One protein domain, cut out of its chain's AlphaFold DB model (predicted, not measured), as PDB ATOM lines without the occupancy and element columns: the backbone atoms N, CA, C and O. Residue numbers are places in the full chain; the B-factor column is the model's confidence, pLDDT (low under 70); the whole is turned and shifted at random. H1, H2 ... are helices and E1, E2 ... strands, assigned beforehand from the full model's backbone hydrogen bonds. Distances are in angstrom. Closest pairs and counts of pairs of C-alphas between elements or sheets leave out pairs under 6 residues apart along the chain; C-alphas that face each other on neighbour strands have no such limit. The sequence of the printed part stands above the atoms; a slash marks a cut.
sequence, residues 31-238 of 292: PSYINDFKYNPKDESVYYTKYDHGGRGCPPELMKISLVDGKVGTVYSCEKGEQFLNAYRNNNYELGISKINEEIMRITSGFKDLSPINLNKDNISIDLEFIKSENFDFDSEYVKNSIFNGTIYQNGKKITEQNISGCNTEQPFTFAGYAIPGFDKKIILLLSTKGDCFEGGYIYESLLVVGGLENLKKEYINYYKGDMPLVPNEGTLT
ATOM      1  N   PRO A  31     322.486 267.516 302.797       91.12
ATOM      2  CA  PRO A  31     321.802 268.548 302.044       91.12
ATOM      3  C   PRO A  31     320.400 268.822 302.593       91.12
ATOM      4  O   PRO A  31     319.698 267.917 303.044       91.12
ATOM      5  N   SER A  32     319.969 270.073 302.471       93.88
ATOM      6  CA  SER A  32     318.608 270.504 302.768       93.88
ATOM      7  C   SER A  32     317.955 271.074 301.514       93.88
ATOM      8  O   SER A  32     318.435 272.061 300.949       93.88
ATOM      9  N   TYR A  33     316.818 270.501 301.130       96.25
ATOM     10  CA  TYR A  33     316.026 270.921 299.976       96.25
ATOM     11  C   TYR A  33     314.663 271.448 300.410       96.25
ATOM     12  O   TYR A  33     314.088 270.989 301.398       96.25
ATOM     13  N   ILE A  34     314.118 272.399 299.654       97.31
ATOM     14  CA  ILE A  34     312.756 272.896 299.844       97.31
ATOM     15  C   ILE A  34     311.949 272.844 298.546       97.31
ATOM     16  O   ILE A  34     312.480 273.021 297.444       97.31
ATOM     17  N   ASN A  35     310.654 272.576 298.669       97.06
ATOM     18  CA  ASN A  35     309.724 272.469 297.546       97.06
ATOM     19  C   ASN A  35     308.273 272.784 297.977       97.06
ATOM     20  O   ASN A  35     308.036 273.310 299.067       97.06
ATOM     21  N   ASP A  36     307.308 272.496 297.097       95.62
ATOM     22  CA  ASP A  36     305.865 272.601 297.359       95.62
ATOM     23  C   ASP A  36     305.410 273.990 297.837       95.62
ATOM     24  O   ASP A  36     304.663 274.145 298.806       95.62
ATOM     25  N   PHE A  37     305.860 275.030 297.132       97.69
ATOM     26  CA  PHE A  37     305.573 276.422 297.474       97.69
ATOM     27  C   PHE A  37     304.082 276.758 297.328       97.69
ATOM     28  O   PHE A  37     303.539 276.802 296.219       97.69
ATOM     29  N   LYS A  38     303.426 277.077 298.448       97.88
ATOM     30  CA  LYS A  38     301.989 277.378 298.513       97.88
ATOM     31  C   LYS A  38     301.696 278.652 299.301       97.88
ATOM     32  O   LYS A  38     302.156 278.830 300.418       97.88
ATOM     33  N   TYR A  39     300.872 279.534 298.758       98.38
ATOM     34  CA  TYR A  39     300.443 280.783 299.377       98.38
ATOM     35  C   TYR A  39     299.109 280.628 300.119       98.38
ATOM     36  O   TYR A  39     298.104 280.201 299.540       98.38
ATOM     37  N   ASN A  40     299.078 281.060 301.381       97.88
ATOM     38  CA  ASN A  40     297.855 281.195 302.164       97.88
ATOM     39  C   ASN A  40     297.468 282.680 302.326       97.88
ATOM     40  O   ASN A  40     298.182 283.434 302.991       97.88
ATOM     41  N   PRO A  41     296.311 283.117 301.794       95.94
ATOM     42  CA  PRO A  41     295.875 284.503 301.932       95.94
ATOM     43  C   PRO A  41     295.400 284.882 303.335       95.94
ATOM     44  O   PRO A  41     295.307 286.066 303.628       95.94
ATOM     45  N   LYS A  42     295.091 283.914 304.210       95.19
ATOM     46  CA  LYS A  42     294.564 284.216 305.553       95.19
ATOM     47  C   LYS A  42     295.607 284.824 306.489       95.19
ATOM     48  O   LYS A  42     295.243 285.629 307.337       95.19
ATOM     49  N   ASP A  43     296.865 284.408 306.366       95.69
ATOM     50  CA  ASP A  43     297.982 284.875 307.197       95.69
ATOM     51  C   ASP A  43     299.134 285.457 306.367       95.69
ATOM     52  O   ASP A  43     300.254 285.573 306.861       95.69
ATOM     53  N   GLU A  44     298.854 285.791 305.103       96.12
ATOM     54  CA  GLU A  44     299.799 286.356 304.135       96.12
ATOM     55  C   GLU A  44     301.184 285.694 304.174       96.12
ATOM     56  O   GLU A  44     302.215 286.355 304.288       96.12
ATOM     57  N   SER A  45     301.208 284.364 304.110       98.12
ATOM     58  CA  SER A  45     302.437 283.578 304.238       98.12
ATOM     59  C   SER A  45     302.576 282.567 303.103       98.12
ATOM     60  O   SER A  45     301.583 282.060 302.569       98.12
ATOM     61  N   VAL A  46     303.821 282.272 302.736       98.44
ATOM     62  CA  VAL A  46     304.161 281.185 301.812       98.44
ATOM     63  C   VAL A  46     304.656 280.001 302.622       98.44
ATOM     64  O   VAL A  46     305.548 280.133 303.448       98.44
ATOM     65  N   TYR A  47     304.045 278.856 302.384       98.62
ATOM     66  CA  TYR A  47     304.336 277.573 302.988       98.62
ATOM     67  C   TYR A  47     305.185 276.758 302.018       98.62
ATOM     68  O   TYR A  47     305.027 276.883 300.803       98.62
ATOM     69  N   TYR A  48     306.082 275.946 302.557       98.44
ATOM     70  CA  TYR A  48     306.958 275.073 301.786       98.44
ATOM     71  C   TYR A  48     307.343 273.860 302.623       98.44
ATOM     72  O   TYR A  48     307.410 273.943 303.855       98.44
ATOM     73  N   THR A  49     307.603 272.743 301.955       98.06
ATOM     74  CA  THR A  49     308.110 271.542 302.615       98.06
ATOM     75  C   THR A  49     309.633 271.595 302.613       98.06
ATOM     76  O   THR A  49     310.236 271.884 301.579       98.06
ATOM     77  N   LYS A  50     310.258 271.353 303.768       97.31
ATOM     78  CA  LYS A  50     311.711 271.225 303.921       97.31
ATOM     79  C   LYS A  50     312.065 269.760 304.158       97.31
ATOM     80  O   LYS A  50     311.475 269.107 305.019       97.31
ATOM     81  N   TYR A  51     313.053 269.285 303.413       95.12
ATOM     82  CA  TYR A  51     313.665 267.973 303.550       95.12
ATOM     83  C   TYR A  51     315.105 268.179 303.991       95.12
ATOM     84  O   TYR A  51     315.898 268.761 303.255       95.12
ATOM     85  N   ASP A  52     315.420 267.745 305.205       92.38
ATOM     86  CA  ASP A  52     316.754 267.856 305.779       92.38
ATOM     87  C   ASP A  52     317.362 266.458 305.872       92.38
ATOM     88  O   ASP A  52     316.901 265.608 306.640       92.38
ATOM     89  N   HIS A  53     318.370 266.211 305.041       89.44
ATOM     90  CA  HIS A  53     319.050 264.923 304.937       89.44
ATOM     91  C   HIS A  53     320.351 264.899 305.760       89.44
ATOM     92  O   HIS A  53     321.201 264.038 305.541       89.44
ATOM     93  N   GLY A  54     320.530 265.842 306.695       83.44
ATOM     94  CA  GLY A  54     321.686 265.921 307.585       83.44
ATOM     95  C   GLY A  54     321.696 264.865 308.690       83.44
ATOM     96  O   GLY A  54     320.698 264.638 309.375       83.44
ATOM     97  N   GLY A  55     322.848 264.226 308.912       79.12
ATOM     98  CA  GLY A  55     323.038 263.254 309.993       79.12
ATOM     99  C   GLY A  55     322.057 262.085 309.956       79.12
ATOM    100  O   GLY A  55     322.125 261.240 309.071       79.12
ATOM    101  N   ARG A  56     321.151 262.008 310.941       78.75
ATOM    102  CA  ARG A  56     320.081 260.988 310.978       78.75
ATOM    103  C   ARG A  56     318.940 261.257 309.987       78.75
ATOM    104  O   ARG A  56     318.078 260.396 309.828       78.75
ATOM    105  N   GLY A  57     318.938 262.429 309.356       82.31
ATOM    106  CA  GLY A  57     317.836 262.961 308.571       82.31
ATOM    107  C   GLY A  57     316.657 263.394 309.446       82.31
ATOM    108  O   GLY A  57     316.494 262.948 310.583       82.31
ATOM    109  N   CYS A  58     315.817 264.263 308.899       90.06
ATOM    110  CA  CYS A  58     314.546 264.650 309.490       90.06
ATOM    111  C   CYS A  58     313.389 264.229 308.580       90.06
ATOM    112  O   CYS A  58     313.486 264.336 307.354       90.06
ATOM    113  N   PRO A  59     312.255 263.792 309.154       93.25
ATOM    114  CA  PRO A  59     311.025 263.671 308.389       93.25
ATOM    115  C   PRO A  59     310.628 265.038 307.811       93.25
ATOM    116  O   PRO A  59     310.995 266.061 308.397       93.25
ATOM    117  N   PRO A  60     309.848 265.073 306.716       95.38
ATOM    118  CA  PRO A  60     309.488 266.320 306.050       95.38
ATOM    119  C   PRO A  60     308.867 267.331 307.016       95.38
ATOM    120  O   PRO A  60     307.938 267.012 307.768       95.38
ATOM    121  N   GLU A  61     309.375 268.559 306.982       97.31
ATOM    122  CA  GLU A  61     308.894 269.661 307.806       97.31
ATOM    123  C   GLU A  61     308.019 270.592 306.971       97.31
ATOM    124  O   GLU A  61     308.363 270.928 305.840       97.31
ATOM    125  N   LEU A  62     306.912 271.070 307.539       98.50
ATOM    126  CA  LEU A  62     306.145 272.160 306.936       98.50
ATOM    127  C   LEU A  62     306.601 273.471 307.556       98.50
ATOM    128  O   LEU A  62     306.369 273.730 308.741       98.50
ATOM    129  N   MET A  63     307.203 274.310 306.729       98.50
ATOM    130  CA  MET A  63     307.697 275.626 307.093       98.50
ATOM    131  C   MET A  63     306.813 276.702 306.467       98.50
ATOM    132  O   MET A  63     306.073 276.450 305.512       98.50
ATOM    133  N   LYS A  64     306.885 277.920 306.999       98.25
ATOM    134  CA  LYS A  64     306.269 279.098 306.392       98.25
ATOM    135  C   LYS A  64     307.159 280.324 306.503       98.25
ATOM    136  O   LYS A  64     307.889 280.463 307.477       98.25
ATOM    137  N   ILE A  65     307.034 281.233 305.545       98.31
ATOM    138  CA  ILE A  65     307.652 282.557 305.545       98.31
ATOM    139  C   ILE A  65     306.567 283.630 305.420       98.31
ATOM    140  O   ILE A  65     305.711 283.563 304.533       98.31
ATOM    141  N   SER A  66     306.575 284.611 306.324       97.50
ATOM    142  CA  SER A  66     305.644 285.741 306.264       97.50
ATOM    143  C   SER A  66     306.003 286.669 305.111       97.50
ATOM    144  O   SER A  66     307.145 287.108 304.987       97.50
ATOM    145  N   LEU A  67     305.015 287.049 304.303       96.31
ATOM    146  CA  LEU A  67     305.203 288.045 303.247       96.31
ATOM    147  C   LEU A  67     305.284 289.480 303.783       96.31
ATOM    148  O   LEU A  67     305.514 290.396 302.989       96.31
ATOM    149  N   VAL A  68     305.043 289.692 305.078       92.75
ATOM    150  CA  VAL A  68     305.038 291.015 305.713       92.75
ATOM    151  C   VAL A  68     306.427 291.371 306.229       92.75
ATOM    152  O   VAL A  68     306.938 292.435 305.896       92.75
ATOM    153  N   ASP A  69     307.035 290.487 307.019       91.50
ATOM    154  CA  ASP A  69     308.312 290.743 307.697       91.50
ATOM    155  C   ASP A  69     309.417 289.735 307.346       91.50
ATOM    156  O   ASP A  69     310.512 289.815 307.898       91.50
ATOM    157  N   GLY A  70     309.149 288.790 306.437       93.31
ATOM    158  CA  GLY A  70     310.120 287.785 306.006       93.31
ATOM    159  C   GLY A  70     310.452 286.739 307.070       93.31
ATOM    160  O   GLY A  70     311.341 285.919 306.848       93.31
ATOM    161  N   LYS A  71     309.768 286.726 308.225       95.75
ATOM    162  CA  LYS A  71     310.077 285.762 309.284       95.75
ATOM    163  C   LYS A  71     309.662 284.358 308.888       95.75
ATOM    164  O   LYS A  71     308.531 284.122 308.456       95.75
ATOM    165  N   VAL A  72     310.585 283.429 309.107       97.06
ATOM    166  CA  VAL A  72     310.374 281.997 308.931       97.06
ATOM    167  C   VAL A  72     309.833 281.395 310.227       97.06
ATOM    168  O   VAL A  72     310.251 281.768 311.323       97.06
ATOM    169  N   GLY A  73     308.900 280.457 310.110       97.19
ATOM    170  CA  GLY A  73     308.368 279.693 311.231       97.19
ATOM    171  C   GLY A  73     308.046 278.255 310.849       97.19
ATOM    172  O   GLY A  73     307.731 277.954 309.697       97.19
ATOM    173  N   THR A  74     308.093 277.369 311.838       97.94
ATOM    174  CA  THR A  74     307.765 275.948 311.685       97.94
ATOM    175  C   THR A  74     306.291 275.704 312.000       97.94
ATOM    176  O   THR A  74     305.777 276.151 313.025       97.94
ATOM    177  N   VAL A  75     305.598 274.988 311.118       97.50
ATOM    178  CA  VAL A  75     304.174 274.619 311.245       97.50
ATOM    179  C   VAL A  75     304.041 273.136 311.586       97.50
ATOM    180  O   VAL A  75     303.207 272.752 312.408       97.50
ATOM    181  N   TYR A  76     304.888 272.306 310.979       97.06
ATOM    182  CA  TYR A  76     305.034 270.891 311.288       97.06
ATOM    183  C   TYR A  76     306.526 270.585 311.423       97.06
ATOM    184  O   TYR A  76     307.249 270.688 310.439       97.06
ATOM    185  N   SER A  77     306.985 270.284 312.639       95.75
ATOM    186  CA  SER A  77     308.410 270.124 312.956       95.75
ATOM    187  C   SER A  77     308.920 268.703 312.738       95.75
ATOM    188  O   SER A  77     308.150 267.740 312.828       95.75
ATOM    189  N   CYS A  78     310.238 268.577 312.573       93.94
ATOM    190  CA  CYS A  78     310.945 267.299 312.552       93.94
ATOM    191  C   CYS A  78     310.590 266.436 313.772       93.94
ATOM    192  O   CYS A  78     310.183 265.292 313.607       93.94
ATOM    193  N   GLU A  79     310.601 266.998 314.989       93.25
ATOM    194  CA  GLU A  79     310.236 266.271 316.218       93.25
ATOM    195  C   GLU A  79     308.822 265.677 316.167       93.25
ATOM    196  O   GLU A  79     308.595 264.537 316.579       93.25
ATOM    197  N   LYS A  80     307.854 266.437 315.643       92.31
ATOM    198  CA  LYS A  80     306.476 265.963 315.489       92.31
ATOM    199  C   LYS A  80     306.398 264.847 314.446       92.31
ATOM    200  O   LYS A  80     305.689 263.862 314.655       92.31
ATOM    201  N   GLY A  81     307.148 264.978 313.353       91.75
ATOM    202  CA  GLY A  81     307.337 263.922 312.362       91.75
ATOM    203  C   GLY A  81     307.942 262.657 312.968       91.75
ATOM    204  O   GLY A  81     307.399 261.573 312.781       91.75
ATOM    205  N   GLU A  82     309.003 262.779 313.764       90.88
ATOM    206  CA  GLU A  82     309.673 261.648 314.411       90.88
ATOM    207  C   GLU A  82     308.764 260.939 315.416       90.88
ATOM    208  O   GLU A  82     308.705 259.709 315.437       90.88
ATOM    209  N   GLN A  83     308.010 261.685 316.229       87.88
ATOM    210  CA  GLN A  83     307.008 261.109 317.131       87.88
ATOM    211  C   GLN A  83     305.973 260.289 316.358       87.88
ATOM    212  O   GLN A  83     305.619 259.186 316.779       87.88
ATOM    213  N   PHE A  84     305.529 260.806 315.210       83.62
ATOM    214  CA  PHE A  84     304.612 260.095 314.336       83.62
ATOM    215  C   PHE A  84     305.261 258.828 313.762       83.62
ATOM    216  O   PHE A  84     304.686 257.751 313.887       83.62
ATOM    217  N   LEU A  85     306.482 258.912 313.219       86.19
ATOM    218  CA  LEU A  85     307.218 257.759 312.682       86.19
ATOM    219  C   LEU A  85     307.485 256.677 313.726       86.19
ATOM    220  O   LEU A  85     307.397 255.491 313.413       86.19
ATOM    221  N   ASN A  86     307.773 257.059 314.970       83.62
ATOM    222  CA  ASN A  86     308.032 256.112 316.050       83.62
ATOM    223  C   ASN A  86     306.835 255.183 316.310       83.62
ATOM    224  O   ASN A  86     307.039 254.014 316.640       83.62
ATOM    225  N   ALA A  87     305.602 255.644 316.070       78.56
ATOM    226  CA  ALA A  87     304.407 254.800 316.140       78.56
ATOM    227  C   ALA A  87     304.352 253.724 315.031       78.56
ATOM    228  O   ALA A  87     303.707 252.691 315.210       78.56
ATOM    229  N   TYR A  88     305.062 253.926 313.914       75.50
ATOM    230  CA  TYR A  88     305.121 253.020 312.754       75.50
ATOM    231  C   TYR A  88     306.470 252.301 312.601       75.50
ATOM    232  O   TYR A  88     306.638 251.500 311.679       75.50
ATOM    233  N   ARG A  89     307.422 252.529 313.516       64.88
ATOM    234  CA  ARG A  89     308.821 252.078 313.411       64.88
ATOM    235  C   ARG A  89     308.984 250.564 313.253       64.88
ATOM    236  O   ARG A  89     309.919 250.119 312.601       64.88
ATOM    237  N   ASN A  90     308.057 249.782 313.802       66.88
ATOM    238  CA  ASN A  90     308.072 248.320 313.684       66.88
ATOM    239  C   ASN A  90     307.292 247.793 312.463       66.88
ATOM    240  O   ASN A  90     307.370 246.603 312.181       66.88
ATOM    241  N   ASN A  91     306.532 248.648 311.762       60.72
ATOM    242  CA  ASN A  91     305.468 248.214 310.850       60.72
ATOM    243  C   ASN A  91     305.510 248.784 309.425       60.72
ATOM    244  O   ASN A  91     304.693 248.304 308.645       60.72
ATOM    245  N   ASN A  92     306.400 249.736 309.087       79.38
ATOM    246  CA  ASN A  92     306.838 250.153 307.728       79.38
ATOM    247  C   ASN A  92     307.175 251.661 307.729       79.38
ATOM    248  O   ASN A  92     306.274 252.498 307.799       79.38
ATOM    249  N   TYR A  93     308.463 252.007 307.641       81.56
ATOM    250  CA  TYR A  93     308.949 253.396 307.639       81.56
ATOM    251  C   TYR A  93     308.349 254.232 306.494       81.56
ATOM    252  O   TYR A  93     307.882 255.345 306.730       81.56
ATOM    253  N   GLU A  94     308.259 253.659 305.291       85.75
ATOM    254  CA  GLU A  94     307.700 254.324 304.103       85.75
ATOM    255  C   GLU A  94     306.234 254.712 304.298       85.75
ATOM    256  O   GLU A  94     305.795 255.791 303.897       85.75
ATOM    257  N   LEU A  95     305.466 253.854 304.977       86.56
ATOM    258  CA  LEU A  95     304.081 254.164 305.323       86.56
ATOM    259  C   LEU A  95     304.011 255.357 306.286       86.56
ATOM    260  O   LEU A  95     303.149 256.220 306.131       86.56
ATOM    261  N   GLY A  96     304.925 255.421 307.256       88.62
ATOM    262  CA  GLY A  96     305.040 256.552 308.171       88.62
ATOM    263  C   GLY A  96     305.328 257.866 307.436       88.62
ATOM    264  O   GLY A  96     304.634 258.855 307.671       88.62
ATOM    265  N   ILE A  97     306.284 257.864 306.502       90.31
ATOM    266  CA  ILE A  97     306.612 259.035 305.672       90.31
ATOM    267  C   ILE A  97     305.418 259.451 304.807       90.31
ATOM    268  O   ILE A  97     305.045 260.624 304.789       90.31
ATOM    269  N   SER A  98     304.754 258.495 304.154       90.94
ATOM    270  CA  SER A  98     303.546 258.760 303.365       90.94
ATOM    271  C   SER A  98     302.451 259.437 304.198       90.94
ATOM    272  O   SER A  98     301.828 260.388 303.729       90.94
ATOM    273  N   LYS A  99     302.255 259.013 305.449       91.00
ATOM    274  CA  LYS A  99     301.271 259.616 306.356       91.00
ATOM    275  C   LYS A  99     301.643 261.021 306.822       91.00
ATOM    276  O   LYS A  99     300.752 261.851 306.989       91.00
ATOM    277  N   ILE A 100     302.931 261.310 306.991       94.25
ATOM    278  CA  ILE A 100     303.400 262.674 307.270       94.25
ATOM    279  C   ILE A 100     303.104 263.586 306.076       94.25
ATOM    280  O   ILE A 100     302.533 264.662 306.259       94.25
ATOM    281  N   ASN A 101     303.393 263.130 304.855       94.25
ATOM    282  CA  ASN A 101     303.082 263.882 303.639       94.25
ATOM    283  C   ASN A 101     301.569 264.125 303.484       94.25
ATOM    284  O   ASN A 101     301.160 265.238 303.155       94.25
ATOM    285  N   GLU A 102     300.723 263.131 303.784       94.56
ATOM    286  CA  GLU A 102     299.261 263.298 303.804       94.56
ATOM    287  C   GLU A 102     298.814 264.385 304.795       94.56
ATOM    288  O   GLU A 102     297.935 265.189 304.478       94.56
ATOM    289  N   GLU A 103     299.415 264.443 305.984       95.19
ATOM    290  CA  GLU A 103     299.093 265.454 306.994       95.19
ATOM    291  C   GLU A 103     299.517 266.863 306.549       95.19
ATOM    292  O   GLU A 103     298.741 267.815 306.678       95.19
ATOM    293  N   ILE A 104     300.705 267.004 305.954       97.25
ATOM    294  CA  ILE A 104     301.173 268.267 305.361       97.25
ATOM    295  C   ILE A 104     300.244 268.711 304.222       97.25
ATOM    296  O   ILE A 104     299.807 269.868 304.176       97.25
ATOM    297  N   MET A 105     299.864 267.790 303.333       96.38
ATOM    298  CA  MET A 105     298.894 268.046 302.267       96.38
ATOM    299  C   MET A 105     297.529 268.456 302.822       96.38
ATOM    300  O   MET A 105     296.888 269.361 302.291       96.38
ATOM    301  N   ARG A 106     297.073 267.832 303.911       97.31
ATOM    302  CA  ARG A 106     295.804 268.179 304.560       97.31
ATOM    303  C   ARG A 106     295.820 269.624 305.053       97.31
ATOM    304  O   ARG A 106     294.861 270.354 304.793       97.31
ATOM    305  N   ILE A 107     296.904 270.044 305.711       97.31
ATOM    306  CA  ILE A 107     297.096 271.425 306.184       97.31
ATOM    307  C   ILE A 107     297.073 272.414 305.010       97.31
ATOM    308  O   ILE A 107     296.444 273.466 305.107       97.31
ATOM    309  N   THR A 108     297.722 272.066 303.897       97.75
ATOM    310  CA  THR A 108     297.933 272.969 302.754       97.75
ATOM    311  C   THR A 108     296.883 272.855 301.640       97.75
ATOM    312  O   THR A 108     296.940 273.600 300.663       97.75
ATOM    313  N   SER A 109     295.886 271.979 301.790       96.06
ATOM    314  CA  SER A 109     294.885 271.636 300.761       96.06
ATOM    315  C   SER A 109     294.083 272.815 300.190       96.06
ATOM    316  O   SER A 109     293.608 272.744 299.060       96.06
ATOM    317  N   GLY A 110     293.929 273.903 300.950       95.88
ATOM    318  CA  GLY A 110     293.222 275.117 300.523       95.88
ATOM    319  C   GLY A 110     294.129 276.270 300.083       95.88
ATOM    320  O   GLY A 110     293.639 277.383 299.885       95.88
ATOM    321  N   PHE A 111     295.442 276.054 300.010       98.00
ATOM    322  CA  PHE A 111     296.411 277.087 299.647       98.00
ATOM    323  C   PHE A 111     296.613 277.128 298.131       98.00
ATOM    324  O   PHE A 111     296.289 276.181 297.418       98.00
ATOM    325  N   LYS A 112     297.121 278.253 297.626       97.75
ATOM    326  CA  LYS A 112     297.326 278.471 296.189       97.75
ATOM    327  C   LYS A 112     298.773 278.192 295.820       97.75
ATOM    328  O   LYS A 112     299.658 278.734 296.469       97.75
ATOM    329  N   ASP A 113     299.021 277.426 294.769       96.31
ATOM    330  CA  ASP A 113     300.390 277.184 294.307       96.31
ATOM    331  C   ASP A 113     301.057 278.476 293.827       96.31
ATOM    332  O   ASP A 113     300.416 279.345 293.225       96.31
ATOM    333  N   LEU A 114     302.354 278.603 294.100       96.00
ATOM    334  CA  LEU A 114     303.172 279.627 293.466       96.00
ATOM    335  C   LEU A 114     303.604 279.142 292.084       96.00
ATOM    336  O   LEU A 114     303.892 277.965 291.876       96.00
ATOM    337  N   SER A 115     303.687 280.071 291.139       94.62
ATOM    338  CA  SER A 115     304.096 279.754 289.773       94.62
ATOM    339  C   SER A 115     305.527 280.226 289.540       94.62
ATOM    340  O   SER A 115     305.808 281.404 289.784       94.62
ATOM    341  N   PRO A 116     306.437 279.361 289.071       95.62
ATOM    342  CA  PRO A 116     307.798 279.776 288.775       95.62
ATOM    343  C   PRO A 116     307.803 280.773 287.612       95.62
ATOM    344  O   PRO A 116     307.036 280.637 286.654       95.62
ATOM    345  N   ILE A 117     308.663 281.779 287.695       95.19
ATOM    346  CA  ILE A 117     308.797 282.847 286.701       95.19
ATOM    347  C   ILE A 117     310.219 282.919 286.164       95.19
ATOM    348  O   ILE A 117     311.175 282.501 286.817       95.19
ATOM    349  N   ASN A 118     310.354 283.489 284.973       95.38
ATOM    350  CA  ASN A 118     311.653 283.747 284.382       95.38
ATOM    351  C   ASN A 118     312.246 285.079 284.881       95.38
ATOM    352  O   ASN A 118     311.858 286.149 284.410       95.38
ATOM    353  N   LEU A 119     313.229 285.004 285.785       95.25
ATOM    354  CA  LEU A 119     313.891 286.185 286.355       95.25
ATOM    355  C   LEU A 119     314.553 287.069 285.284       95.25
ATOM    356  O   LEU A 119     314.430 288.293 285.340       95.25
ATOM    357  N   ASN A 120     315.182 286.457 284.274       92.88
ATOM    358  CA  ASN A 120     315.850 287.177 283.185       92.88
ATOM    359  C   ASN A 120     314.859 288.015 282.363       92.88
ATOM    360  O   ASN A 120     315.128 289.170 282.041       92.88
ATOM    361  N   LYS A 121     313.688 287.460 282.032       92.69
ATOM    362  CA  LYS A 121     312.678 288.145 281.202       92.69
ATOM    363  C   LYS A 121     311.913 289.247 281.938       92.69
ATOM    364  O   LYS A 121     311.407 290.181 281.298       92.69
ATOM    365  N   ASP A 122     311.853 289.138 283.262       91.06
ATOM    366  CA  ASP A 122     311.362 290.174 284.172       91.06
ATOM    367  C   ASP A 122     312.446 291.215 284.533       91.06
ATOM    368  O   ASP A 122     312.191 292.115 285.339       91.06
ATOM    369  N   ASN A 123     313.627 291.139 283.896       93.81
ATOM    370  CA  ASN A 123     314.784 292.018 284.094       93.81
ATOM    371  C   ASN A 123     315.216 292.118 285.564       93.81
ATOM    372  O   ASN A 123     315.592 293.200 286.027       93.81
ATOM    373  N   ILE A 124     315.116 291.012 286.299       95.69
ATOM    374  CA  ILE A 124     315.583 290.909 287.677       95.69
ATOM    375  C   ILE A 124     317.035 290.439 287.648       95.69
ATOM    376  O   ILE A 124     317.362 289.470 286.965       95.69
ATOM    377  N   SER A 125     317.899 291.114 288.399       96.31
ATOM    378  CA  SER A 125     319.293 290.718 288.603       96.31
ATOM    379  C   SER A 125     319.661 290.800 290.080       96.31
ATOM    380  O   SER A 125     318.980 291.466 290.866       96.31
ATOM    381  N   ILE A 126     320.712 290.081 290.467       97.00
ATOM    382  CA  ILE A 126     321.173 289.986 291.851       97.00
ATOM    383  C   ILE A 126     322.688 290.127 291.845       97.00
ATOM    384  O   ILE A 126     323.359 289.383 291.133       97.00
ATOM    385  N   ASP A 127     323.196 291.038 292.665       95.88
ATOM    386  CA  ASP A 127     324.621 291.151 292.953       95.88
ATOM    387  C   ASP A 127     324.886 290.632 294.364       95.88
ATOM    388  O   ASP A 127     324.089 290.867 295.278       95.88
ATOM    389  N   LEU A 128     326.012 289.944 294.539       95.56
ATOM    390  CA  LEU A 128     326.462 289.449 295.833       95.56
ATOM    391  C   LEU A 128     327.775 290.113 296.225       95.56
ATOM    392  O   LEU A 128     328.749 290.077 295.473       95.56
ATOM    393  N   GLU A 129     327.803 290.650 297.437       95.00
ATOM    394  CA  GLU A 129     328.991 291.216 298.067       95.00
ATOM    395  C   GLU A 129     329.282 290.461 299.365       95.00
ATOM    396  O   GLU A 129     328.381 290.197 300.161       95.00
ATOM    397  N   PHE A 130     330.538 290.084 299.590       93.62
ATOM    398  CA  PHE A 130     330.936 289.451 300.844       93.62
ATOM    399  C   PHE A 130     330.967 290.474 301.984       93.62
ATOM    400  O   PHE A 130     331.548 291.544 301.842       93.62
ATOM    401  N   ILE A 131     330.381 290.125 303.133       92.69
ATOM    402  CA  ILE A 131     330.399 290.977 304.329       92.69
ATOM    403  C   ILE A 131     331.424 290.462 305.339       92.69
ATOM    404  O   ILE A 131     332.306 291.202 305.770       92.69
ATOM    405  N   LYS A 132     331.257 289.215 305.793       89.62
ATOM    406  CA  LYS A 132     332.073 288.607 306.853       89.62
ATOM    407  C   LYS A 132     331.908 287.094 306.892       89.62
ATOM    408  O   LYS A 132     330.929 286.566 306.375       89.62
ATOM    409  N   SER A 133     332.807 286.423 307.604       88.31
ATOM    410  CA  SER A 133     332.627 285.031 308.023       88.31
ATOM    411  C   SER A 133     332.482 284.945 309.541       88.31
ATOM    412  O   SER A 133     333.129 285.682 310.284       88.31
ATOM    413  N   GLU A 134     331.639 284.029 309.991       83.50
ATOM    414  CA  GLU A 134     331.373 283.701 311.385       83.50
ATOM    415  C   GLU A 134     331.729 282.230 311.611       83.50
ATOM    416  O   GLU A 134     331.378 281.369 310.804       83.50
ATOM    417  N   ASN A 135     332.449 281.935 312.692       76.00
ATOM    418  CA  ASN A 135     332.704 280.552 313.087       76.00
ATOM    419  C   ASN A 135     331.439 279.969 313.729       76.00
ATOM    420  O   ASN A 135     330.743 280.676 314.460       76.00
ATOM    421  N   PHE A 136     331.167 278.684 313.511       65.31
ATOM    422  CA  PHE A 136     330.143 277.989 314.290       65.31
ATOM    423  C   PHE A 136     330.603 277.792 315.743       65.31
ATOM    424  O   PHE A 136     331.763 277.468 316.000       65.31
ATOM    425  N   ASP A 137     329.668 277.923 316.689       56.19
ATOM    426  CA  ASP A 137     329.922 277.848 318.139       56.19
ATOM    427  C   ASP A 137     330.502 276.500 318.616       56.19
ATOM    428  O   ASP A 137     331.066 276.420 319.707       56.19
ATOM    429  N   PHE A 138     330.355 275.433 317.823       54.88
ATOM    430  CA  PHE A 138     330.722 274.070 318.223       54.88
ATOM    431  C   PHE A 138     332.127 273.638 317.789       54.88
ATOM    432  O   PHE A 138     332.668 272.715 318.395       54.88
ATOM    433  N   ASP A 139     332.724 274.290 316.785       53.72
ATOM    434  CA  ASP A 139     334.090 273.991 316.337       53.72
ATOM    435  C   ASP A 139     334.721 275.223 315.662       53.72
ATOM    436  O   ASP A 139     334.563 275.481 314.464       53.72
ATOM    437  N   SER A 140     335.393 276.041 316.476       53.75
ATOM    438  CA  SER A 140     335.835 277.390 316.107       53.75
ATOM    439  C   SER A 140     336.956 277.441 315.068       53.75
ATOM    440  O   SER A 140     337.262 278.524 314.568       53.75
ATOM    441  N   GLU A 141     337.608 276.317 314.771       56.06
ATOM    442  CA  GLU A 141     338.785 276.296 313.896       56.06
ATOM    443  C   GLU A 141     338.457 275.972 312.432       56.06
ATOM    444  O   GLU A 141     339.204 276.396 311.548       56.06
ATOM    445  N   TYR A 142     337.332 275.305 312.145       57.03
ATOM    446  CA  TYR A 142     337.133 274.695 310.822       57.03
ATOM    447  C   TYR A 142     335.833 275.057 310.110       57.03
ATOM    448  O   TYR A 142     335.821 275.084 308.877       57.03
ATOM    449  N   VAL A 143     334.756 275.380 310.829       62.62
ATOM    450  CA  VAL A 143     333.452 275.595 310.187       62.62
ATOM    451  C   VAL A 143     333.095 277.071 310.213       62.62
ATOM    452  O   VAL A 143     332.773 277.639 311.257       62.62
ATOM    453  N   LYS A 144     333.161 277.687 309.033       74.00
ATOM    454  CA  LYS A 144     332.840 279.096 308.810       74.00
ATOM    455  C   LYS A 144     331.573 279.209 307.980       74.00
ATOM    456  O   LYS A 144     331.515 278.665 306.881       74.00
ATOM    457  N   ASN A 145     330.588 279.940 308.489       84.62
ATOM    458  CA  ASN A 145     329.482 280.448 307.691       84.62
ATOM    459  C   ASN A 145     329.839 281.857 307.216       84.62
ATOM    460  O   ASN A 145     330.269 282.697 308.003       84.62
ATOM    461  N   SER A 146     329.662 282.133 305.937       89.94
ATOM    462  CA  SER A 146     329.892 283.444 305.344       89.94
ATOM    463  C   SER A 146     328.566 284.161 305.126       89.94
ATOM    464  O   SER A 146     327.576 283.573 304.693       89.94
ATOM    465  N   ILE A 147     328.553 285.452 305.438       92.38
ATOM    466  CA  ILE A 147     327.416 286.340 305.242       92.38
ATOM    467  C   ILE A 147     327.711 287.238 304.046       92.38
ATOM    468  O   ILE A 147     328.767 287.871 303.968       92.38
ATOM    469  N   PHE A 148     326.745 287.316 303.141       94.06
ATOM    470  CA  PHE A 148     326.787 288.087 301.908       94.06
ATOM    471  C   PHE A 148     325.642 289.096 301.896       94.06
ATOM    472  O   PHE A 148     324.541 288.797 302.358       94.06
ATOM    473  N   ASN A 149     325.881 290.281 301.347       95.69
ATOM    474  CA  ASN A 149     324.839 291.240 301.022       95.69
ATOM    475  C   ASN A 149     324.332 290.933 299.609       95.69
ATOM    476  O   ASN A 149     325.090 291.032 298.644       95.69
ATOM    477  N   GLY A 150     323.069 290.532 299.490       96.50
ATOM    478  CA  GLY A 150     322.402 290.311 298.214       96.50
ATOM    479  C   GLY A 150     321.588 291.526 297.799       96.50
ATOM    480  O   GLY A 150     320.502 291.760 298.339       96.50
ATOM    481  N   THR A 151     322.081 292.272 296.813       97.44
ATOM    482  CA  THR A 151     321.379 293.430 296.253       97.44
ATOM    483  C   THR A 151     320.550 292.993 295.058       97.44
ATOM    484  O   THR A 151     321.080 292.518 294.058       97.44
ATOM    485  N   ILE A 152     319.233 293.165 295.152       97.31
ATOM    486  CA  ILE A 152     318.288 292.776 294.106       97.31
ATOM    487  C   ILE A 152     317.885 294.011 293.308       97.31
ATOM    488  O   ILE A 152     317.443 295.021 293.869       97.31
ATOM    489  N   TYR A 153     317.976 293.901 291.988       97.12
ATOM    490  CA  TYR A 153     317.616 294.945 291.041       97.12
ATOM    491  C   TYR A 153     316.481 294.488 290.137       97.12
ATOM    492  O   TYR A 153     316.329 293.303 289.845       97.12
ATOM    493  N   GLN A 154     315.719 295.454 289.635       95.69
ATOM    494  CA  GLN A 154     314.810 295.257 288.519       95.69
ATOM    495  C   GLN A 154     314.978 296.405 287.529       95.69
ATOM    496  O   GLN A 154     314.970 297.573 287.921       95.69
ATOM    497  N   ASN A 155     315.140 296.092 286.242       95.00
ATOM    498  CA  ASN A 155     315.408 297.090 285.197       95.00
ATOM    499  C   ASN A 155     316.621 297.990 285.536       95.00
ATOM    500  O   ASN A 155     316.605 299.191 285.271       95.00
ATOM    501  N   GLY A 156     317.646 297.427 286.190       93.19
ATOM    502  CA  GLY A 156     318.844 298.151 286.634       93.19
ATOM    503  C   GLY A 156     318.650 299.068 287.850       93.19
ATOM    504  O   GLY A 156     319.603 299.707 288.291       93.19
ATOM    505  N   LYS A 157     317.446 299.142 288.430       95.88
ATOM    506  CA  LYS A 157     317.173 299.911 289.648       95.88
ATOM    507  C   LYS A 157     317.191 298.993 290.863       95.88
ATOM    508  O   LYS A 157     316.520 297.966 290.868       95.88
ATOM    509  N   LYS A 158     317.913 299.398 291.910       96.69
ATOM    510  CA  LYS A 158     317.933 298.696 293.198       96.69
ATOM    511  C   LYS A 158     316.534 298.674 293.816       96.69
ATOM    512  O   LYS A 158     315.900 299.724 293.953       96.69
ATOM    513  N   ILE A 159     316.081 297.483 294.195       96.25
ATOM    514  CA  ILE A 159     314.772 297.238 294.809       96.25
ATOM    515  C   ILE A 159     314.928 297.004 296.309       96.25
ATOM    516  O   ILE A 159     314.256 297.652 297.106       96.25
ATOM    517  N   THR A 160     315.824 296.097 296.695       95.75
ATOM    518  CA  THR A 160     316.076 295.755 298.097       95.75
ATOM    519  C   THR A 160     317.466 295.152 298.270       95.75
ATOM    520  O   THR A 160     318.074 294.690 297.308       95.75
ATOM    521  N   GLU A 161     317.931 295.127 299.513       95.38
ATOM    522  CA  GLU A 161     319.105 294.381 299.970       95.38
ATOM    523  C   GLU A 161     318.689 293.409 301.063       95.38
ATOM    524  O   GLU A 161     317.817 293.734 301.874       95.38
ATOM    525  N   GLN A 162     319.276 292.215 301.062       94.19
ATOM    526  CA  GLN A 162     319.050 291.203 302.088       94.19
ATOM    527  C   GLN A 162     320.346 290.456 302.380       94.19
ATOM    528  O   GLN A 162     321.096 290.120 301.465       94.19
ATOM    529  N   ASN A 163     320.577 290.152 303.655       94.06
ATOM    530  CA  ASN A 163     321.688 289.294 304.040       94.06
ATOM    531  C   ASN A 163     321.376 287.842 303.676       94.06
ATOM    532  O   ASN A 163     320.283 287.340 303.940       94.06
ATOM    533  N   ILE A 164     322.365 287.175 303.101       93.38
ATOM    534  CA  ILE A 164     322.311 285.796 302.642       93.38
ATOM    535  C   ILE A 164     323.475 285.035 303.279       93.38
ATOM    536  O   ILE A 164     324.581 285.560 303.365       93.38
ATOM    537  N   SER A 165     323.234 283.797 303.700       90.50
ATOM    538  CA  SER A 165     324.278 282.909 304.221       90.50
ATOM    539  C   SER A 165     324.760 281.934 303.146       90.50
ATOM    540  O   SER A 165     323.974 281.486 302.309       90.50
ATOM    541  N   GLY A 166     326.036 281.571 303.198       90.56
ATOM    542  CA  GLY A 166     326.655 280.532 302.375       90.56
ATOM    543  C   GLY A 166     328.061 280.211 302.883       90.56
ATOM    544  O   GLY A 166     328.526 280.836 303.827       90.56
ATOM    545  N   CYS A 167     328.778 279.271 302.275       88.38
ATOM    546  CA  CYS A 167     330.064 278.846 302.839       88.38
ATOM    547  C   CYS A 167     331.251 279.734 302.457       88.38
ATOM    548  O   CYS A 167     332.031 280.118 303.331       88.38
ATOM    549  N   ASN A 168     331.410 280.092 301.180       85.94
ATOM    550  CA  ASN A 168     332.524 280.933 300.727       85.94
ATOM    551  C   ASN A 168     332.210 281.700 299.430       85.94
ATOM    552  O   ASN A 168     331.142 281.545 298.843       85.94
ATOM    553  N   THR A 169     333.148 282.551 299.009       87.81
ATOM    554  CA  THR A 169     333.025 283.449 297.848       87.81
ATOM    555  C   THR A 169     333.183 282.756 296.494       87.81
ATOM    556  O   THR A 169     332.747 283.294 295.481       87.81
ATOM    557  N   GLU A 170     333.789 281.568 296.458       87.00
ATOM    558  CA  GLU A 170     334.096 280.835 295.221       87.00
ATOM    559  C   GLU A 170     332.904 280.014 294.703       87.00
ATOM    560  O   GLU A 170     332.925 279.484 293.590       87.00
ATOM    561  N   GLN A 171     331.860 279.876 295.519       87.38
ATOM    562  CA  GLN A 171     330.721 279.018 295.231       87.38
ATOM    563  C   GLN A 171     329.576 279.791 294.565       87.38
ATOM    564  O   GLN A 171     329.310 280.941 294.917       87.38
ATOM    565  N   PRO A 172     328.868 279.161 293.611       92.25
ATOM    566  CA  PRO A 172     327.735 279.787 292.956       92.25
ATOM    567  C   PRO A 172     326.516 279.843 293.879       92.25
ATOM    568  O   PRO A 172     326.203 278.886 294.590       92.25
ATOM    569  N   PHE A 173     325.754 280.923 293.755       95.75
ATOM    570  CA  PHE A 173     324.424 281.070 294.332       95.75
ATOM    571  C   PHE A 173     323.411 281.001 293.195       95.75
ATOM    572  O   PHE A 173     323.485 281.776 292.240       95.75
ATOM    573  N   THR A 174     322.472 280.062 293.274       96.94
ATOM    574  CA  THR A 174     321.422 279.904 292.263       96.94
ATOM    575  C   THR A 174     320.090 280.382 292.818       96.94
ATOM    576  O   THR A 174     319.666 279.944 293.884       96.94
ATOM    577  N   PHE A 175     319.421 281.259 292.078       97.69
ATOM    578  CA  PHE A 175     318.144 281.856 292.434       97.69
ATOM    579  C   PHE A 175     317.058 281.458 291.433       97.69
ATOM    580  O   PHE A 175     317.253 281.555 290.220       97.69
ATOM    581  N   ALA A 176     315.889 281.069 291.936       97.56
ATOM    582  CA  ALA A 176     314.678 280.862 291.146       97.56
ATOM    583  C   ALA A 176     313.538 281.737 291.674       97.56
ATOM    584  O   ALA A 176     313.312 281.811 292.881       97.56
ATOM    585  N   GLY A 177     312.815 282.398 290.771       96.88
ATOM    586  CA  GLY A 177     311.692 283.261 291.123       96.88
ATOM    587  C   GLY A 177     310.357 282.535 291.091       96.88
ATOM    588  O   GLY A 177     310.098 281.737 290.192       96.88
ATOM    589  N   TYR A 178     309.478 282.882 292.025       97.12
ATOM    590  CA  TYR A 178     308.118 282.368 292.109       97.12
ATOM    591  C   TYR A 178     307.121 283.512 292.323       97.12
ATOM    592  O   TYR A 178     307.193 284.258 293.304       97.12
ATOM    593  N   ALA A 179     306.162 283.644 291.408       95.62
ATOM    594  CA  ALA A 179     305.075 284.606 291.515       95.62
ATOM    595  C   ALA A 179     304.048 284.160 292.560       95.62
ATOM    596  O   ALA A 179     303.625 283.002 292.592       95.62
ATOM    597  N   ILE A 180     303.599 285.118 293.370       95.56
ATOM    598  CA  ILE A 180     302.611 284.892 294.423       95.56
ATOM    599  C   ILE A 180     301.219 285.251 293.879       95.56
ATOM    600  O   ILE A 180     301.009 286.383 293.425       95.56
ATOM    601  N   PRO A 181     300.235 284.334 293.918       92.56
ATOM    602  CA  PRO A 181     298.883 284.620 293.447       92.56
ATOM    603  C   PRO A 181     298.252 285.820 294.167       92.56
ATOM    604  O   PRO A 181     298.134 285.829 295.389       92.56
ATOM    605  N   GLY A 182     297.793 286.812 293.400       89.62
ATOM    606  CA  GLY A 182     297.197 288.044 293.935       89.62
ATOM    607  C   GLY A 182     298.191 289.169 294.246       89.62
ATOM    608  O   GLY A 182     297.755 290.239 294.661       89.62
ATOM    609  N   PHE A 183     299.493 288.970 294.007       89.31
ATOM    610  CA  PHE A 183     300.506 290.023 294.097       89.31
ATOM    611  C   PHE A 183     301.174 290.261 292.739       89.31
ATOM    612  O   PHE A 183     301.590 289.324 292.057       89.31
ATOM    613  N   ASP A 184     301.319 291.538 292.376       87.56
ATOM    614  CA  ASP A 184     301.979 291.967 291.129       87.56
ATOM    615  C   ASP A 184     303.313 292.683 291.374       87.56
ATOM    616  O   ASP A 184     304.041 292.997 290.437       87.56
ATOM    617  N   LYS A 185     303.632 292.942 292.646       91.94
ATOM    618  CA  LYS A 185     304.829 293.673 293.087       91.94
ATOM    619  C   LYS A 185     305.672 292.892 294.089       91.94
ATOM    620  O   LYS A 185     306.517 293.475 294.768       91.94
ATOM    621  N   LYS A 186     305.380 291.601 294.264       94.38
ATOM    622  CA  LYS A 186     306.024 290.743 295.257       94.38
ATOM    623  C   LYS A 186     306.216 289.336 294.704       94.38
ATOM    624  O   LYS A 186     305.287 288.781 294.119       94.38
ATOM    625  N   ILE A 187     307.398 288.776 294.922       96.56
ATOM    626  CA  ILE A 187     307.756 287.397 294.578       96.56
ATOM    627  C   ILE A 187     308.447 286.726 295.762       96.56
ATOM    628  O   ILE A 187     308.893 287.388 296.704       96.56
ATOM    629  N   ILE A 188     308.554 285.407 295.678       97.50
ATOM    630  CA  ILE A 188     309.497 284.620 296.464       97.50
ATOM    631  C   ILE A 188     310.706 284.304 295.588       97.50
ATOM    632  O   ILE A 188     310.543 283.901 294.434       97.50
ATOM    633  N   LEU A 189     311.906 284.462 296.139       97.56
ATOM    634  CA  LEU A 189     313.121 283.896 295.569       97.56
ATOM    635  C   LEU A 189     313.507 282.652 296.363       97.56
ATOM    636  O   LEU A 189     313.708 282.727 297.572       97.56
ATOM    637  N   LEU A 190     313.623 281.524 295.673       97.88
ATOM    638  CA  LEU A 190     314.330 280.351 296.163       97.88
ATOM    639  C   LEU A 190     315.818 280.567 295.925       97.88
ATOM    640  O   LEU A 190     316.228 280.710 294.777       97.88
ATOM    641  N   LEU A 191     316.604 280.556 296.992       97.44
ATOM    642  CA  LEU A 191     318.055 280.511 296.943       97.44
ATOM    643  C   LEU A 191     318.521 279.071 297.166       97.44
ATOM    644  O   LEU A 191     318.089 278.435 298.120       97.44
ATOM    645  N   SER A 192     319.459 278.615 296.341       96.56
ATOM    646  CA  SER A 192     320.230 277.386 296.517       96.56
ATOM    647  C   SER A 192     321.721 277.708 296.463       96.56
ATOM    648  O   SER A 192     322.222 278.213 295.456       96.56
ATOM    649  N   THR A 193     322.436 277.395 297.537       94.50
ATOM    650  CA  THR A 193     323.894 277.536 297.651       94.50
ATOM    651  C   THR A 193     324.433 276.448 298.579       94.50
ATOM    652  O   THR A 193     323.665 275.655 299.118       94.50
ATOM    653  N   LYS A 194     325.746 276.372 298.781       90.75
ATOM    654  CA  LYS A 194     326.306 275.582 299.882       90.75
ATOM    655  C   LYS A 194     326.184 276.391 301.171       90.75
ATOM    656  O   LYS A 194     326.709 277.500 301.237       90.75
ATOM    657  N   GLY A 195     325.471 275.857 302.159       83.62
ATOM    658  CA  GLY A 195     325.181 276.569 303.414       83.62
ATOM    659  C   GLY A 195     325.431 275.761 304.684       83.62
ATOM    660  O   GLY A 195     325.677 276.353 305.728       83.62
ATOM    661  N   ASP A 196     325.435 274.432 304.601       80.06
ATOM    662  CA  ASP A 196     326.091 273.600 305.609       80.06
ATOM    663  C   ASP A 196     327.548 273.465 305.173       80.06
ATOM    664  O   ASP A 196     327.801 272.958 304.087       80.06
ATOM    665  N   CYS A 197     328.491 273.986 305.955       84.25
ATOM    666  CA  CYS A 197     329.891 274.125 305.546       84.25
ATOM    667  C   CYS A 197     330.800 272.998 306.044       84.25
ATOM    668  O   CYS A 197     332.016 273.061 305.843       84.25
ATOM    669  N   PHE A 198     330.231 271.958 306.655       77.19
ATOM    670  CA  PHE A 198     330.964 270.752 307.026       77.19
ATOM    671  C   PHE A 198     331.403 269.950 305.784       77.19
ATOM    672  O   PHE A 198     330.727 269.941 304.758       77.19
ATOM    673  N   GLU A 199     332.563 269.285 305.869       71.88
ATOM    674  CA  GLU A 199     333.052 268.290 304.889       71.88
ATOM    675  C   GLU A 199     333.049 268.737 303.404       71.88
ATOM    676  O   GLU A 199     332.810 267.950 302.490       71.88
ATOM    677  N   GLY A 200     333.340 270.013 303.125       69.19
ATOM    678  CA  GLY A 200     333.348 270.557 301.752       69.19
ATOM    679  C   GLY A 200     332.001 271.127 301.286       69.19
ATOM    680  O   GLY A 200     331.903 271.689 300.185       69.19
ATOM    681  N   GLY A 201     331.003 271.056 302.156       82.12
ATOM    682  CA  GLY A 201     329.772 271.816 302.143       82.12
ATOM    683  C   GLY A 201     328.616 271.146 301.407       82.12
ATOM    684  O   GLY A 201     328.756 270.724 300.254       82.12
ATOM    685  N   TYR A 202     327.450 271.119 302.049       89.06
ATOM    686  CA  TYR A 202     326.203 270.601 301.501       89.06
ATOM    687  C   TYR A 202     325.284 271.720 301.023       89.06
ATOM    688  O   TYR A 202     325.310 272.859 301.502       89.06
ATOM    689  N   ILE A 203     324.454 271.369 300.042       92.75
ATOM    690  CA  ILE A 203     323.447 272.273 299.494       92.75
ATOM    691  C   ILE A 203     322.446 272.622 300.587       92.75
ATOM    692  O   ILE A 203     321.925 271.747 301.272       92.75
ATOM    693  N   TYR A 204     322.159 273.907 300.695       93.12
ATOM    694  CA  TYR A 204     321.162 274.466 301.577       93.12
ATOM    695  C   TYR A 204     320.284 275.421 300.778       93.12
ATOM    696  O   TYR A 204     320.775 276.314 300.076       93.12
ATOM    697  N   GLU A 205     318.975 275.225 300.891       96.44
ATOM    698  CA  GLU A 205     317.985 276.049 300.216       96.44
ATOM    699  C   GLU A 205     317.176 276.897 301.201       96.44
ATOM    700  O   GLU A 205     316.795 276.452 302.285       96.44
ATOM    701  N   SER A 206     316.888 278.138 300.814       95.75
ATOM    702  CA  SER A 206     316.104 279.082 301.617       95.75
ATOM    703  C   SER A 206     315.228 279.978 300.747       95.75
ATOM    704  O   SER A 206     315.423 280.066 299.533       95.75
ATOM    705  N   LEU A 207     314.240 280.631 301.363       97.50
ATOM    706  CA  LEU A 207     313.359 281.579 300.686       97.50
ATOM    707  C   LEU A 207     313.642 283.011 301.129       97.50
ATOM    708  O   LEU A 207     313.811 283.279 302.316       97.50
ATOM    709  N   LEU A 208     313.591 283.928 300.169       96.81
ATOM    710  CA  LEU A 208     313.645 285.369 300.382       96.81
ATOM    711  C   LEU A 208     312.355 285.999 299.854       96.81
ATOM    712  O   LEU A 208     311.875 285.651 298.770       96.81
ATOM    713  N   VAL A 209     311.796 286.953 300.599       96.88
ATOM    714  CA  VAL A 209     310.639 287.739 300.147       96.88
ATOM    715  C   VAL A 209     311.148 288.993 299.454       96.88
ATOM    716  O   VAL A 209     311.897 289.767 300.045       96.88
ATOM    717  N   VAL A 210     310.719 289.232 298.215       96.44
ATOM    718  CA  VAL A 210     311.113 290.423 297.451       96.44
ATOM    719  C   VAL A 210     309.869 291.202 297.068       96.44
ATOM    720  O   VAL A 210     309.074 290.740 296.253       96.44
ATOM    721  N   GLY A 211     309.684 292.369 297.681       94.06
ATOM    722  CA  GLY A 211     308.612 293.316 297.368       94.06
ATOM    723  C   GLY A 211     309.113 294.532 296.587       94.06
ATOM    724  O   GLY A 211     310.310 294.708 296.406       94.06
ATOM    725  N   GLY A 212     308.191 295.397 296.157       92.75
ATOM    726  CA  GLY A 212     308.527 296.656 295.478       92.75
ATOM    727  C   GLY A 212     308.842 296.518 293.987       92.75
ATOM    728  O   GLY A 212     309.319 297.474 293.386       92.75
ATOM    729  N   LEU A 213     308.557 295.357 293.393       92.88
ATOM    730  CA  LEU A 213     308.739 295.112 291.963       92.88
ATOM    731  C   LEU A 213     307.676 295.850 291.137       92.88
ATOM    732  O   LEU A 213     306.565 296.117 291.603       92.88
ATOM    733  N   GLU A 214     308.003 296.157 289.891       88.94
ATOM    734  CA  GLU A 214     307.144 296.855 288.945       88.94
ATOM    735  C   GLU A 214     306.930 296.003 287.690       88.94
ATOM    736  O   GLU A 214     307.872 295.436 287.142       88.94
ATOM    737  N   ASN A 215     305.684 295.940 287.209       82.25
ATOM    738  CA  ASN A 215     305.326 295.349 285.914       82.25
ATOM    739  C   ASN A 215     305.874 293.924 285.678       82.25
ATOM    740  O   ASN A 215     306.398 293.644 284.599       82.25
ATOM    741  N   LEU A 216     305.747 293.024 286.663       83.31
ATOM    742  CA  LEU A 216     306.067 291.605 286.474       83.31
ATOM    743  C   LEU A 216     305.238 291.045 285.313       83.31
ATOM    744  O   LEU A 216     304.008 290.983 285.398       83.31
ATOM    745  N   LYS A 217     305.905 290.613 284.242       76.50
ATOM    746  CA  LYS A 217     305.265 289.986 283.081       76.50
ATOM    747  C   LYS A 217     304.732 288.601 283.430       76.50
ATOM    748  O   LYS A 217     303.826 288.122 282.753       76.50
ATOM    749  N   LYS A 218     305.273 287.987 284.496       76.19
ATOM    750  CA  LYS A 218     304.922 286.645 284.980       76.19
ATOM    751  C   LYS A 218     305.002 285.620 283.853       76.19
ATOM    752  O   LYS A 218     304.095 284.813 283.664       76.19
ATOM    753  N   GLU A 219     306.083 285.671 283.079       81.50
ATOM    754  CA  GLU A 219     306.340 284.645 282.076       81.50
ATOM    755  C   GLU A 219     306.657 283.332 282.787       81.50
ATOM    756  O   GLU A 219     307.782 283.095 283.239       81.50
ATOM    757  N   TYR A 220     305.616 282.517 282.935       85.62
ATOM    758  CA  TYR A 220     305.683 281.259 283.648       85.62
ATOM    759  C   TYR A 220     306.551 280.258 282.896       85.62
ATOM    760  O   TYR A 220     306.428 280.091 281.681       85.62
ATOM    761  N   ILE A 221     307.406 279.569 283.642       87.88
ATOM    762  CA  ILE A 221     308.199 278.454 283.128       87.88
ATOM    763  C   ILE A 221     307.527 277.137 283.508       87.88
ATOM    764  O   ILE A 221     306.936 277.012 284.580       87.88
ATOM    765  N   ASN A 222     307.612 276.134 282.636       85.56
ATOM    766  CA  ASN A 222     307.126 274.796 282.962       85.56
ATOM    767  C   ASN A 222     308.191 274.047 283.773       85.56
ATOM    768  O   ASN A 222     308.892 273.181 283.254       85.56
ATOM    769  N   TYR A 223     308.349 274.442 285.033       87.31
ATOM    770  CA  TYR A 223     309.311 273.867 285.963       87.31
ATOM    771  C   TYR A 223     308.613 273.493 287.268       87.31
ATOM    772  O   TYR A 223     307.774 274.237 287.771       87.31
ATOM    773  N   TYR A 224     308.976 272.349 287.835       85.25
ATOM    774  CA  TYR A 224     308.524 271.939 289.157       85.25
ATOM    775  C   TYR A 224     309.739 271.584 290.005       85.25
ATOM    776  O   TYR A 224     310.561 270.757 289.608       85.25
ATOM    777  N   LYS A 225     309.852 272.217 291.173       93.19
ATOM    778  CA  LYS A 225     310.906 271.928 292.140       93.19
ATOM    779  C   LYS A 225     310.475 270.741 292.994       93.19
ATOM    780  O   LYS A 225     309.473 270.834 293.688       93.19
ATOM    781  N   GLY A 226     311.229 269.645 292.930       91.25
ATOM    782  CA  GLY A 226     311.056 268.478 293.800       91.25
ATOM    783  C   GLY A 226     312.014 268.474 294.994       91.25
ATOM    784  O   GLY A 226     312.729 269.448 295.243       91.25
ATOM    785  N   ASP A 227     312.033 267.359 295.730       91.44
ATOM    786  CA  ASP A 227     313.012 267.050 296.791       91.44
ATOM    787  C   ASP A 227     314.379 266.694 296.176       91.44
ATOM    788  O   ASP A 227     314.802 265.544 296.111       91.44
ATOM    789  N   MET A 228     315.005 267.696 295.570       92.88
ATOM    790  CA  MET A 228     316.312 267.615 294.924       92.88
ATOM    791  C   MET A 228     316.906 269.023 294.809       92.88
ATOM    792  O   MET A 228     316.141 269.987 294.894       92.88
ATOM    793  N   PRO A 229     318.218 269.179 294.555       92.25
ATOM    794  CA  PRO A 229     318.824 270.488 294.328       92.25
ATOM    795  C   PRO A 229     318.100 271.321 293.271       92.25
ATOM    796  O   PRO A 229     317.625 270.783 292.265       92.25
ATOM    797  N   LEU A 230     318.082 272.642 293.442       94.94
ATOM    798  CA  LEU A 230     317.683 273.551 292.375       94.94
ATOM    799  C   LEU A 230     318.581 273.347 291.147       94.94
ATOM    800  O   LEU A 230     319.778 273.623 291.174       94.94
ATOM    801  N   VAL A 231     317.975 272.878 290.059       92.44
ATOM    802  CA  VAL A 231     318.647 272.701 288.770       92.44
ATOM    803  C   VAL A 231     318.537 274.008 287.981       92.44
ATOM    804  O   VAL A 231     317.408 274.431 287.700       92.44
ATOM    805  N   PRO A 232     319.662 274.644 287.600       92.81
ATOM    806  CA  PRO A 232     319.635 275.841 286.767       92.81
ATOM    807  C   PRO A 232     318.884 275.612 285.446       92.81
ATOM    808  O   PRO A 232     319.055 274.587 284.786       92.81
ATOM    809  N   ASN A 233     318.056 276.578 285.062       91.94
ATOM    810  CA  ASN A 233     317.286 276.603 283.815       91.94
ATOM    811  C   ASN A 233     317.157 278.043 283.279       91.94
ATOM    812  O   ASN A 233     317.676 278.983 283.887       91.94
ATOM    813  N   GLU A 234     316.452 278.250 282.158       91.12
ATOM    814  CA  GLU A 234     316.361 279.573 281.522       91.12
ATOM    815  C   GLU A 234     315.719 280.669 282.392       91.12
ATOM    816  O   GLU A 234     315.870 281.859 282.097       91.12
ATOM    817  N   GLY A 235     314.973 280.288 283.431       92.38
ATOM    818  CA  GLY A 235     314.329 281.204 284.368       92.38
ATOM    819  C   GLY A 235     315.115 281.478 285.647       92.38
ATOM    820  O   GLY A 235     314.702 282.345 286.418       92.38
ATOM    821  N   THR A 236     316.227 280.775 285.870       95.94
ATOM    822  CA  THR A 236     317.082 280.949 287.054       95.94
ATOM    823  C   THR A 236     318.221 281.936 286.815       95.94
ATOM    824  O   THR A 236     318.624 282.174 285.675       95.94
ATOM    825  N   LEU A 237     318.768 282.472 287.904       96.38
ATOM    826  CA  LEU A 237     320.014 283.234 287.915       96.38
ATOM    827  C   LEU A 237     321.066 282.457 288.694       96.38
ATOM    828  O   LEU A 237     320.813 282.075 289.832       96.38
ATOM    829  N   THR A 238     322.246 282.274 288.118       95.75
ATOM    830  CA  THR A 238     323.417 281.782 288.848       95.75
ATOM    831  C   THR A 238     324.426 282.910 288.933       95.75
ATOM    832  O   THR A 238     324.847 283.442 287.906       95.75
TER     833      THR A 238
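What this domain is: This is residues 31 to 238 of the 292 residues of an uncharacterized protein of Candidatus Nomurabacteria bacterium (UniProt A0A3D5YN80). Three strongly twisted sheets form a stack, partly face to face: the sheet E1 E2 E3 E4, the branched sheet E5 E9 E10 E11 E12 in the middle, and the sheet E6 E7 E8. Residues 100 to 108 of H2 pack on part of one face of the sheet E1 E2 E3 E4, and H1, which touches H2, only grazes that sheet with its residues 78 to 81; the centres of these two helices lie farthest from the mean of the C-alphas. The 208 printed residues hold two named helices and twelve named strands, in the order E1 to E4, H1, H2, E5 to E12; the class is mixed and neighbour strands are antiparallel. The whole is compact, with a radius of gyration of the C-alphas of 17.8 A and spans of 58 by 47 by 29 A.

How they stand to each other: E1, residues 32 to 40, E2, 45 to 52, E3, 61 to 66, and E4, 72 to 76, form a meander, each strand the antiparallel neighbour of the one before, with N 35 and O 49 at 3.0 A, N 48 and O 63 at 3.0 A and N 64 and O 73 at 2.8 A. H1, residues 78 to 88, only grazes this sheet with residues 78 to 81. H2, residues 93 to 108, is on it in two layers, helix on sheet, at a height over the sheet of 10.4 A, along the strands at 5 degrees to E3 on the local plane. H2 touches H1 with residues 93 to 100 alone, at a steep tilt of 49 degrees, opposite ways; the closest C-alphas, of Leu 85 and Gly 96, are 5.2 A apart. Every O i to N i+4 pair is within hydrogen-bond range in H2, and 5 of 7 in H1. E6, residues 124 to 135, E7, 144 to 154, and E8, 157 to 166, form a second meander, with N 127 and O 151 at 2.9 A and N 150 and O 162 at 2.8 A. E9, residues 173 to 179, E10, 186 to 196, and E11, 202 to 211, form a third, with N 176 and O 190 at 2.9 A and N 189 and O 208 at 2.9 A. With E12, residues 236 to 238, they form a Greek key, the first strand the antiparallel neighbour of the fourth; N 175 and O 237 are 2.8 A apart. E5, residues 115 to 117, and E12 lie on one side of E9, E10 on the other side; N 117 and O 177 are 2.9 A apart. In this stack of sheets, three face to face in turn, the closest C-alphas of E1 and E11, Ser 32 and Tyr 204, are 4.9 A apart, and those of E8 and E10, Gly 166 and Gly 195, 4.4 A.

Where its parts are: E1 begins at C-alpha 32, (318.608, 270.504, 302.768), and measures 23.4 A; H2 measures 23.0 A. E6, 32.3 A, bends by 57 degrees at residue 132; E7 measures 31.6 A, E11 29.0 A. E12 ends at C-alpha 238, (323.417, 281.782, 288.848).

The domain as a whole: The C-alphas farthest apart, of Asn 90 and Gly 156, are 57.7 A apart. The printed part has no cut; the link E11 to E12, 24 residues, is long. The mean pLDDT of the printed part is 90.5; residues 89 to 91, 136 to 143 and 200 are under 70.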